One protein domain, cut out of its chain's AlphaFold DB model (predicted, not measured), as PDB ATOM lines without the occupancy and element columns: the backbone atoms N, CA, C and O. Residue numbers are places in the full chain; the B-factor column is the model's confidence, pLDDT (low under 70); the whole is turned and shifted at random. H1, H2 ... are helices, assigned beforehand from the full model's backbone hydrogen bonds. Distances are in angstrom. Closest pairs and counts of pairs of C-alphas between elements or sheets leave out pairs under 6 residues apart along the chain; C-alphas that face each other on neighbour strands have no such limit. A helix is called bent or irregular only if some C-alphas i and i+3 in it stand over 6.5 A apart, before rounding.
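Overview. This is residues 344 to 412 of the 413 residues of the protein "Molybdenum cofactor biosynthesis protein A" of Bacteroidetes bacterium ADurb.Bin028 (UniProt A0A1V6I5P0). The hairpin of H1 and H2 and the shorter H3 make a triangle of roughly aligned helices, and H4 and H5 cover one side of it, H4 about perpendicular to H2 at 85 degrees and H5 about perpendicular to H3 at 89 degrees. The printed part has 69 residues with five named helices, H1 to H5 in order, and no named strand: all helix. It is compact, radius of gyration of the C-alphas 10.8 A, spanning 29 by 24 by 19 A.

Along the chain. H1, residues 344 to 357, begins at C-alpha 344 (-38.534, -41.925, 42.373) and is 19.9 A long. H2, residues 359 to 373, is 21.4 A long and irregular, C-alphas 360 and 363 being 7.3 A apart. H3 is residues 378 to 386, 12.1 A; H4 is 390 to 399, 14.1 A; H5, 402 to 411, 14.5 A, ends at C-alpha 411 (-17.838, -42.363, 31.329).

Arrangement. H1 and H2 touch, a shallow tilt of 18 degrees, opposite ways; their closest C-alphas, Val 354 and Phe 362, are 5.8 A apart. H3 touches H5 at 89 degrees, closest C-alphas Ile 381 and Cys 409, 5.6 A. Every O i to N i+4 pair is within hydrogen-bond range in H1, H3, H4 and H5; in H2, 9 of 11.

Size, cuts and confidence. The printed part has no cut; residues 409 to 412 have pLDDT under 70.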
ATOM      1  N   THR A 344     -37.188 -42.297  42.812       81.94
ATOM      2  CA  THR A 344     -38.534 -41.925  42.373       81.94
ATOM      3  C   THR A 344     -38.731 -40.412  42.322       81.94
ATOM      4  O   THR A 344     -39.345 -39.909  41.384       81.94
ATOM      5  N   GLU A 345     -38.198 -39.669  43.291       82.38
ATOM      6  CA  GLU A 345     -38.270 -38.207  43.302       82.38
ATOM      7  C   GLU A 345     -37.438 -37.590  42.173       82.38
ATOM      8  O   GLU A 345     -37.942 -36.716  41.467       82.38
ATOM      9  N   ILE A 346     -36.220 -38.091  41.932       85.69
ATOM     10  CA  ILE A 346     -35.371 -37.632  40.821       85.69
ATOM     11  C   ILE A 346     -36.075 -37.857  39.477       85.69
ATOM     12  O   ILE A 346     -36.150 -36.947  38.650       85.69
ATOM     13  N   ILE A 347     -36.638 -39.050  39.262       89.00
ATOM     14  CA  ILE A 347     -37.359 -39.370  38.024       89.00
ATOM     15  C   ILE A 347     -38.587 -38.475  37.857       89.00
ATOM     16  O   ILE A 347     -38.822 -37.979  36.758       89.00
ATOM     17  N   ASN A 348     -39.354 -38.233  38.921       88.19
ATOM     18  CA  ASN A 348     -40.533 -37.369  38.851       88.19
ATOM     19  C   ASN A 348     -40.165 -35.924  38.495       88.19
ATOM     20  O   ASN A 348     -40.821 -35.325  37.646       88.19
ATOM     21  N   LEU A 349     -39.094 -35.383  39.081       88.00
ATOM     22  CA  LEU A 349     -38.608 -34.039  38.762       88.00
ATOM     23  C   LEU A 349     -38.114 -33.937  37.316       88.00
ATOM     24  O   LEU A 349     -38.451 -32.985  36.615       88.00
ATOM     25  N   LEU A 350     -37.373 -34.936  36.835       89.31
ATOM     26  CA  LEU A 350     -36.923 -34.969  35.444       89.31
ATOM     27  C   LEU A 350     -38.092 -35.137  34.461       89.31
ATOM     28  O   LEU A 350     -38.101 -34.498  33.411       89.31
ATOM     29  N   LYS A 351     -39.113 -35.932  34.804       91.19
ATOM     30  CA  LYS A 351     -40.346 -36.051  34.006       91.19
ATOM     31  C   LYS A 351     -41.084 -34.724  33.904       91.19
ATOM     32  O   LYS A 351     -41.512 -34.365  32.809       91.19
ATOM     33  N   LEU A 352     -41.207 -33.997  35.016       89.56
ATOM     34  CA  LEU A 352     -41.785 -32.652  35.030       89.56
ATOM     35  C   LEU A 352     -40.977 -31.706  34.134       89.56
ATOM     36  O   LEU A 352     -41.550 -31.102  33.234       89.56
ATOM     37  N   LYS A 353     -39.646 -31.678  34.282       90.12
ATOM     38  CA  LYS A 353     -38.736 -30.865  33.459       90.12
ATOM     39  C   LYS A 353     -38.899 -31.122  31.959       90.12
ATOM     40  O   LYS A 353     -39.012 -30.177  31.177       90.12
ATOM     41  N   VAL A 354     -38.926 -32.393  31.548       91.75
ATOM     42  CA  VAL A 354     -39.131 -32.770  30.139       91.75
ATOM     43  C   VAL A 354     -40.509 -32.323  29.661       91.75
ATOM     44  O   VAL A 354     -40.613 -31.727  28.593       91.75
ATOM     45  N   ASN A 355     -41.551 -32.562  30.458       90.88
ATOM     46  CA  ASN A 355     -42.921 -32.200  30.107       90.88
ATOM     47  C   ASN A 355     -43.145 -30.680  30.016       90.88
ATOM     48  O   ASN A 355     -43.967 -30.244  29.220       90.88
ATOM     49  N   GLU A 356     -42.438 -29.874  30.809       88.94
ATOM     50  CA  GLU A 356     -42.563 -28.411  30.799       88.94
ATOM     51  C   GLU A 356     -41.707 -27.744  29.716       88.94
ATOM     52  O   GLU A 356     -42.122 -26.738  29.142       88.94
ATOM     53  N   THR A 357     -40.528 -28.298  29.415       90.25
ATOM     54  CA  THR A 357     -39.549 -27.636  28.533       90.25
ATOM     55  C   THR A 357     -39.630 -28.121  27.089       90.25
ATOM     56  O   THR A 357     -39.650 -27.308  26.167       90.25
ATOM     57  N   LYS A 358     -39.657 -29.445  26.878       91.38
ATOM     58  CA  LYS A 358     -39.706 -30.080  25.551       91.38
ATOM     59  C   LYS A 358     -40.533 -31.381  25.601       91.38
ATOM     60  O   LYS A 358     -39.958 -32.480  25.646       91.38
ATOM     61  N   PRO A 359     -41.879 -31.279  25.629       91.06
ATOM     62  CA  PRO A 359     -42.784 -32.415  25.819       91.06
ATOM     63  C   PRO A 359     -42.602 -33.546  24.796       91.06
ATOM     64  O   PRO A 359     -42.874 -34.711  25.090       91.06
ATOM     65  N   GLU A 360     -42.114 -33.231  23.596       91.00
ATOM     66  CA  GLU A 360     -41.835 -34.189  22.528       91.00
ATOM     67  C   GLU A 360     -40.830 -35.282  22.935       91.00
ATOM     68  O   GLU A 360     -40.902 -36.404  22.428       91.00
ATOM     69  N   PHE A 361     -39.945 -35.009  23.903       91.62
ATOM     70  CA  PHE A 361     -38.975 -35.985  24.408       91.62
ATOM     71  C   PHE A 361     -39.506 -36.859  25.547       91.62
ATOM     72  O   PHE A 361     -38.815 -37.799  25.951       91.62
ATOM     73  N   PHE A 362     -40.728 -36.628  26.044       92.50
ATOM     74  CA  PHE A 362     -41.258 -37.323  27.223       92.50
ATOM     75  C   PHE A 362     -41.234 -38.844  27.070       92.50
ATOM     76  O   PHE A 362     -40.742 -39.550  27.945       92.50
ATOM     77  N   LYS A 363     -41.685 -39.362  25.922       90.44
ATOM     78  CA  LYS A 363     -41.711 -40.810  25.658       90.44
ATOM     79  C   LYS A 363     -40.307 -41.423  25.617       90.44
ATOM     80  O   LYS A 363     -40.109 -42.542  26.079       90.44
ATOM     81  N   LYS A 364     -39.334 -40.693  25.067       89.69
ATOM     82  CA  LYS A 364     -37.938 -41.141  24.994       89.69
ATOM     83  C   LYS A 364     -37.300 -41.151  26.383       89.69
ATOM     84  O   LYS A 364     -36.653 -42.131  26.739       89.69
ATOM     85  N   PHE A 365     -37.537 -40.106  27.177       92.12
ATOM     86  CA  PHE A 365     -37.064 -40.034  28.556       92.12
ATOM     87  C   PHE A 365     -37.727 -41.084  29.461       92.12
ATOM     88  O   PHE A 365     -37.046 -41.691  30.281       92.12
ATOM     89  N   ASP A 366     -39.025 -41.347  29.300       91.69
ATOM     90  CA  ASP A 366     -39.734 -42.353  30.097       91.69
ATOM     91  C   ASP A 366     -39.151 -43.755  29.872       91.69
ATOM     92  O   ASP A 366     -38.795 -44.429  30.840       91.69
ATOM     93  N   ASN A 367     -38.921 -44.137  28.610       89.00
ATOM     94  CA  ASN A 367     -38.244 -45.392  28.263       89.00
ATOM     95  C   ASN A 367     -36.828 -45.460  28.851       89.00
ATOM     96  O   ASN A 367     -36.473 -46.441  29.499       89.00
ATOM     97  N   PHE A 368     -36.047 -44.388  28.688       88.88
ATOM     98  CA  PHE A 368     -34.711 -44.282  29.268       88.88
ATOM     99  C   PHE A 368     -34.736 -44.472  30.798       88.88
ATOM    100  O   PHE A 368     -33.945 -45.239  31.345       88.88
ATOM    101  N   SER A 369     -35.673 -43.826  31.500       90.19
ATOM    102  CA  SER A 369     -35.784 -43.920  32.960       90.19
ATOM    103  C   SER A 369     -36.131 -45.336  33.438       90.19
ATOM    104  O   SER A 369     -35.593 -45.788  34.448       90.19
ATOM    105  N   GLN A 370     -36.973 -46.060  32.692       90.44
ATOM    106  CA  GLN A 370     -37.319 -47.458  32.971       90.44
ATOM    107  C   GLN A 370     -36.115 -48.388  32.798       90.44
ATOM    108  O   GLN A 370     -35.900 -49.265  33.633       90.44
ATOM    109  N   GLU A 371     -35.311 -48.183  31.754       88.31
ATOM    110  CA  GLU A 371     -34.103 -48.978  31.514       88.31
ATOM    111  C   GLU A 371     -33.035 -48.722  32.581       88.31
ATOM    112  O   GLU A 371     -32.462 -49.669  33.121       88.31
ATOM    113  N   VAL A 372     -32.826 -47.458  32.972       86.81
ATOM    114  CA  VAL A 372     -31.887 -47.106  34.047       86.81
ATOM    115  C   VAL A 372     -32.266 -47.766  35.369       86.81
ATOM    116  O   VAL A 372     -31.376 -48.248  36.065       86.81
ATOM    117  N   LEU A 373     -33.558 -47.858  35.708       86.44
ATOM    118  CA  LEU A 373     -34.015 -48.498  36.950       86.44
ATOM    119  C   LEU A 373     -33.664 -49.993  37.046       86.44
ATOM    120  O   LEU A 373     -33.628 -50.528  38.156       86.44
ATOM    121  N   GLN A 374     -33.380 -50.659  35.923       87.19
ATOM    122  CA  GLN A 374     -32.961 -52.066  35.891       87.19
ATOM    123  C   GLN A 374     -31.445 -52.251  36.073       87.19
ATOM    124  O   GLN A 374     -30.969 -53.382  36.185       87.19
ATOM    125  N   LEU A 375     -30.663 -51.165  36.099       81.06
ATOM    126  CA  LEU A 375     -29.205 -51.226  36.177       81.06
ATOM    127  C   LEU A 375     -28.691 -51.237  37.629       81.06
ATOM    128  O   LEU A 375     -29.214 -50.523  38.487       81.06
ATOM    129  N   PRO A 376     -27.590 -51.960  37.917       73.19
ATOM    130  CA  PRO A 376     -27.006 -52.029  39.259       73.19
ATOM    131  C   PRO A 376     -26.401 -50.699  39.743       73.19
ATOM    132  O   PRO A 376     -26.151 -50.533  40.931       73.19
ATOM    133  N   ASN A 377     -26.160 -49.745  38.841       76.94
ATOM    134  CA  ASN A 377     -25.599 -48.421  39.121       76.94
ATOM    135  C   ASN A 377     -26.601 -47.271  38.882       76.94
ATOM    136  O   ASN A 377     -26.188 -46.131  38.655       76.94
ATOM    137  N   LYS A 378     -27.905 -47.567  38.931       79.50
ATOM    138  CA  LYS A 378     -29.009 -46.625  38.687       79.50
ATOM    139  C   LYS A 378     -28.916 -45.315  39.474       79.50
ATOM    140  O   LYS A 378     -29.093 -44.255  38.885       79.50
ATOM    141  N   ASP A 379     -28.531 -45.362  40.750       74.19
ATOM    142  CA  ASP A 379     -28.423 -44.170  41.606       74.19
ATOM    143  C   ASP A 379     -27.400 -43.161  41.084       74.19
ATOM    144  O   ASP A 379     -27.618 -41.950  41.104       74.19
ATOM    145  N   ILE A 380     -26.272 -43.668  40.584       72.94
ATOM    146  CA  ILE A 380     -25.187 -42.847  40.045       72.94
ATOM    147  C   ILE A 380     -25.633 -42.208  38.728       72.94
ATOM    148  O   ILE A 380     -25.368 -41.030  38.494       72.94
ATOM    149  N   ILE A 381     -26.320 -42.975  37.880       78.88
ATOM    150  CA  ILE A 381     -26.817 -42.501  36.585       78.88
ATOM    151  C   ILE A 381     -27.885 -41.419  36.792       78.88
ATOM    152  O   ILE A 381     -27.772 -40.339  36.217       78.88
ATOM    153  N   LEU A 382     -28.874 -41.665  37.657       84.00
ATOM    154  CA  LEU A 382     -29.965 -40.726  37.927       84.00
ATOM    155  C   LEU A 382     -29.458 -39.408  38.522       84.00
ATOM    156  O   LEU A 382     -29.854 -38.343  38.049       84.00
ATOM    157  N   LYS A 383     -28.533 -39.455  39.492       80.06
ATOM    158  CA  LYS A 383     -27.928 -38.242  40.069       80.06
ATOM    159  C   LYS A 383     -27.133 -37.435  39.046       80.06
ATOM    160  O   LYS A 383     -27.229 -36.214  39.023       80.06
ATOM    161  N   LYS A 384     -26.365 -38.097  38.177       80.69
ATOM    162  CA  LYS A 384     -25.592 -37.399  37.139       80.69
ATOM    163  C   LYS A 384     -26.490 -36.676  36.145       80.69
ATOM    164  O   LYS A 384     -26.224 -35.527  35.819       80.69
ATOM    165  N   ILE A 385     -27.556 -37.335  35.703       83.62
ATOM    166  CA  ILE A 385     -28.510 -36.758  34.750       83.62
ATOM    167  C   ILE A 385     -29.278 -35.601  35.373       83.62
ATOM    168  O   ILE A 385     -29.487 -34.587  34.715       83.62
ATOM    169  N   TYR A 386     -29.664 -35.736  36.642       83.81
ATOM    170  CA  TYR A 386     -30.293 -34.658  37.397       83.81
ATOM    171  C   TYR A 386     -29.433 -33.388  37.427       83.81
ATOM    172  O   TYR A 386     -29.965 -32.289  37.301       83.81
ATOM    173  N   ASN A 387     -28.110 -33.552  37.487       80.12
ATOM    174  CA  ASN A 387     -27.149 -32.452  37.544       80.12
ATOM    175  C   ASN A 387     -26.722 -31.911  36.167       80.12
ATOM    176  O   ASN A 387     -25.896 -30.999  36.105       80.12
ATOM    177  N   PHE A 388     -27.233 -32.445  35.052       81.75
ATOM    178  CA  PHE A 388     -26.968 -31.857  33.738       81.75
ATOM    179  C   PHE A 388     -27.682 -30.510  33.586       81.75
ATOM    180  O   PHE A 388     -28.868 -30.372  33.896       81.75
ATOM    181  N   SER A 389     -26.977 -29.533  33.010       83.62
ATOM    182  CA  SER A 389     -27.609 -28.320  32.484       83.62
ATOM    183  C   SER A 389     -28.648 -28.683  31.421       83.62
ATOM    184  O   SER A 389     -28.439 -29.633  30.663       83.62
ATOM    185  N   ASP A 390     -29.714 -27.896  31.312       84.56
ATOM    186  CA  ASP A 390     -30.828 -28.129  30.382       84.56
ATOM    187  C   ASP A 390     -30.363 -28.309  28.934       84.56
ATOM    188  O   ASP A 390     -30.826 -29.217  28.247       84.56
ATOM    189  N   GLU A 391     -29.397 -27.501  28.499       84.44
ATOM    190  CA  GLU A 391     -28.797 -27.554  27.161       84.44
ATOM    191  C   GLU A 391     -28.219 -28.944  26.863       84.44
ATOM    192  O   GLU A 391     -28.666 -29.614  25.933       84.44
ATOM    193  N   ILE A 392     -27.304 -29.417  27.716       84.06
ATOM    194  CA  ILE A 392     -26.671 -30.741  27.612       84.06
ATOM    195  C   ILE A 392     -27.709 -31.863  27.724       84.06
ATOM    196  O   ILE A 392     -27.684 -32.822  26.953       84.06
ATOM    197  N   PHE A 393     -28.640 -31.753  28.676       89.06
ATOM    198  CA  PHE A 393     -29.657 -32.775  28.911       89.06
ATOM    199  C   PHE A 393     -30.534 -33.003  27.671       89.06
ATOM    200  O   PHE A 393     -30.734 -34.148  27.258       89.06
ATOM    201  N   PHE A 394     -31.017 -31.927  27.042       89.81
ATOM    202  CA  PHE A 394     -31.842 -32.037  25.840       89.81
ATOM    203  C   PHE A 394     -31.029 -32.346  24.582       89.81
ATOM    204  O   PHE A 394     -31.518 -33.106  23.751       89.81
ATOM    205  N   GLU A 395     -29.796 -31.848  24.450       89.62
ATOM    206  CA  GLU A 395     -28.898 -32.231  23.349       89.62
ATOM    207  C   GLU A 395     -28.670 -33.747  23.329       89.62
ATOM    208  O   GLU A 395     -28.716 -34.390  22.276       89.62
ATOM    209  N   TYR A 396     -28.461 -34.340  24.505       89.25
ATOM    210  CA  TYR A 396     -28.277 -35.776  24.648       89.25
ATOM    211  C   TYR A 396     -29.572 -36.540  24.369       89.25
ATOM    212  O   TYR A 396     -29.552 -37.497  23.590       89.25
ATOM    213  N   LEU A 397     -30.708 -36.105  24.925       87.62
ATOM    214  CA  LEU A 397     -32.004 -36.713  24.604       87.62
ATOM    215  C   LEU A 397     -32.360 -36.612  23.120       87.62
ATOM    216  O   LEU A 397     -33.069 -37.480  22.623       87.62
ATOM    217  N   GLU A 398     -31.878 -35.615  22.392       89.62
ATOM    218  CA  GLU A 398     -32.123 -35.476  20.959       89.62
ATOM    219  C   GLU A 398     -31.222 -36.412  20.147       89.62
ATOM    220  O   GLU A 398     -31.715 -37.247  19.383       89.62
ATOM    221  N   ASN A 399     -29.913 -36.354  20.388       88.19
ATOM    222  CA  ASN A 399     -28.912 -36.912  19.477       88.19
ATOM    223  C   ASN A 399     -28.409 -38.315  19.834       88.19
ATOM    224  O   ASN A 399     -27.687 -38.912  19.036       88.19
ATOM    225  N   LYS A 400     -28.737 -38.840  21.020       87.69
ATOM    226  CA  LYS A 400     -28.218 -40.129  21.503       87.69
ATOM    227  C   LYS A 400     -29.311 -41.181  21.610       87.69
ATOM    228  O   LYS A 400     -30.463 -40.868  21.925       87.69
ATOM    229  N   ASN A 401     -28.971 -42.436  21.333       85.31
ATOM    230  CA  ASN A 401     -29.839 -43.567  21.667       85.31
ATOM    231  C   ASN A 401     -29.720 -43.926  23.166       85.31
ATOM    232  O   ASN A 401     -28.896 -43.360  23.881       85.31
ATOM    233  N   ILE A 402     -30.580 -44.818  23.667       78.88
ATOM    234  CA  ILE A 402     -30.648 -45.117  25.107       78.88
ATOM    235  C   ILE A 402     -29.340 -45.740  25.626       78.88
ATOM    236  O   ILE A 402     -28.840 -45.307  26.665       78.88
ATOM    237  N   ASP A 403     -28.727 -46.655  24.872       79.69
ATOM    238  CA  ASP A 403     -27.445 -47.270  25.238       79.69
ATOM    239  C   ASP A 403     -26.312 -46.233  25.311       79.69
ATOM    240  O   ASP A 403     -25.530 -46.211  26.262       79.69
ATOM    241  N   GLU A 404     -26.254 -45.312  24.346       82.12
ATOM    242  CA  GLU A 404     -25.284 -44.212  24.329       82.12
ATOM    243  C   GLU A 404     -25.474 -43.261  25.513       82.12
ATOM    244  O   GLU A 404     -24.494 -42.834  26.124       82.12
ATOM    245  N   LEU A 405     -26.723 -42.944  25.870       77.25
ATOM    246  CA  LEU A 405     -27.038 -42.123  27.040       77.25
ATOM    247  C   LEU A 405     -26.559 -42.785  28.337       77.25
ATOM    248  O   LEU A 405     -25.964 -42.121  29.190       77.25
ATOM    249  N   ILE A 406     -26.780 -44.094  28.470       77.44
ATOM    250  CA  ILE A 406     -26.319 -44.880  29.618       77.44
ATOM    251  C   ILE A 406     -24.784 -44.862  29.696       77.44
ATOM    252  O   ILE A 406     -24.226 -44.640  30.775       77.44
ATOM    253  N   GLU A 407     -24.084 -45.046  28.574       78.12
ATOM    254  CA  GLU A 407     -22.615 -45.036  28.528       78.12
ATOM    255  C   GLU A 407     -22.005 -43.652  28.800       78.12
ATOM    256  O   GLU A 407     -21.009 -43.550  29.524       78.12
ATOM    257  N   ILE A 408     -22.620 -42.566  28.322       75.38
ATOM    258  CA  ILE A 408     -22.208 -41.189  28.653       75.38
ATOM    259  C   ILE A 408     -22.259 -40.969  30.172       75.38
ATOM    260  O   ILE A 408     -21.311 -40.460  30.777       75.38
ATOM    261  N   CYS A 409     -23.318 -41.447  30.825       67.75
ATOM    262  CA  CYS A 409     -23.459 -41.334  32.276       67.75
ATOM    263  C   CYS A 409     -22.424 -42.183  33.045       67.75
ATOM    264  O   CYS A 409     -22.036 -41.831  34.167       67.75
ATOM    265  N   LYS A 410     -21.924 -43.275  32.449       66.19
ATOM    266  CA  LYS A 410     -20.850 -44.104  33.023       66.19
ATOM    267  C   LYS A 410     -19.449 -43.508  32.839       66.19
ATOM    268  O   LYS A 410     -18.602 -43.726  33.702       66.19
ATOM    269  N   THR A 411     -19.196 -42.767  31.759       53.22
ATOM    270  CA  THR A 411     -17.838 -42.363  31.329       53.22
ATOM    271  C   THR A 411     -17.409 -40.954  31.740       53.22
ATOM    272  O   THR A 411     -16.207 -40.706  31.850       53.22
ATOM    273  N   ILE A 412     -18.341 -40.046  32.035       49.12
ATOM    274  CA  ILE A 412     -18.005 -38.718  32.572       49.12
ATOM    275  C   ILE A 412     -17.539 -38.881  34.030       49.12
ATOM    276  O   ILE A 412     -18.324 -39.303  34.885       49.12
TER     277      ILE A 412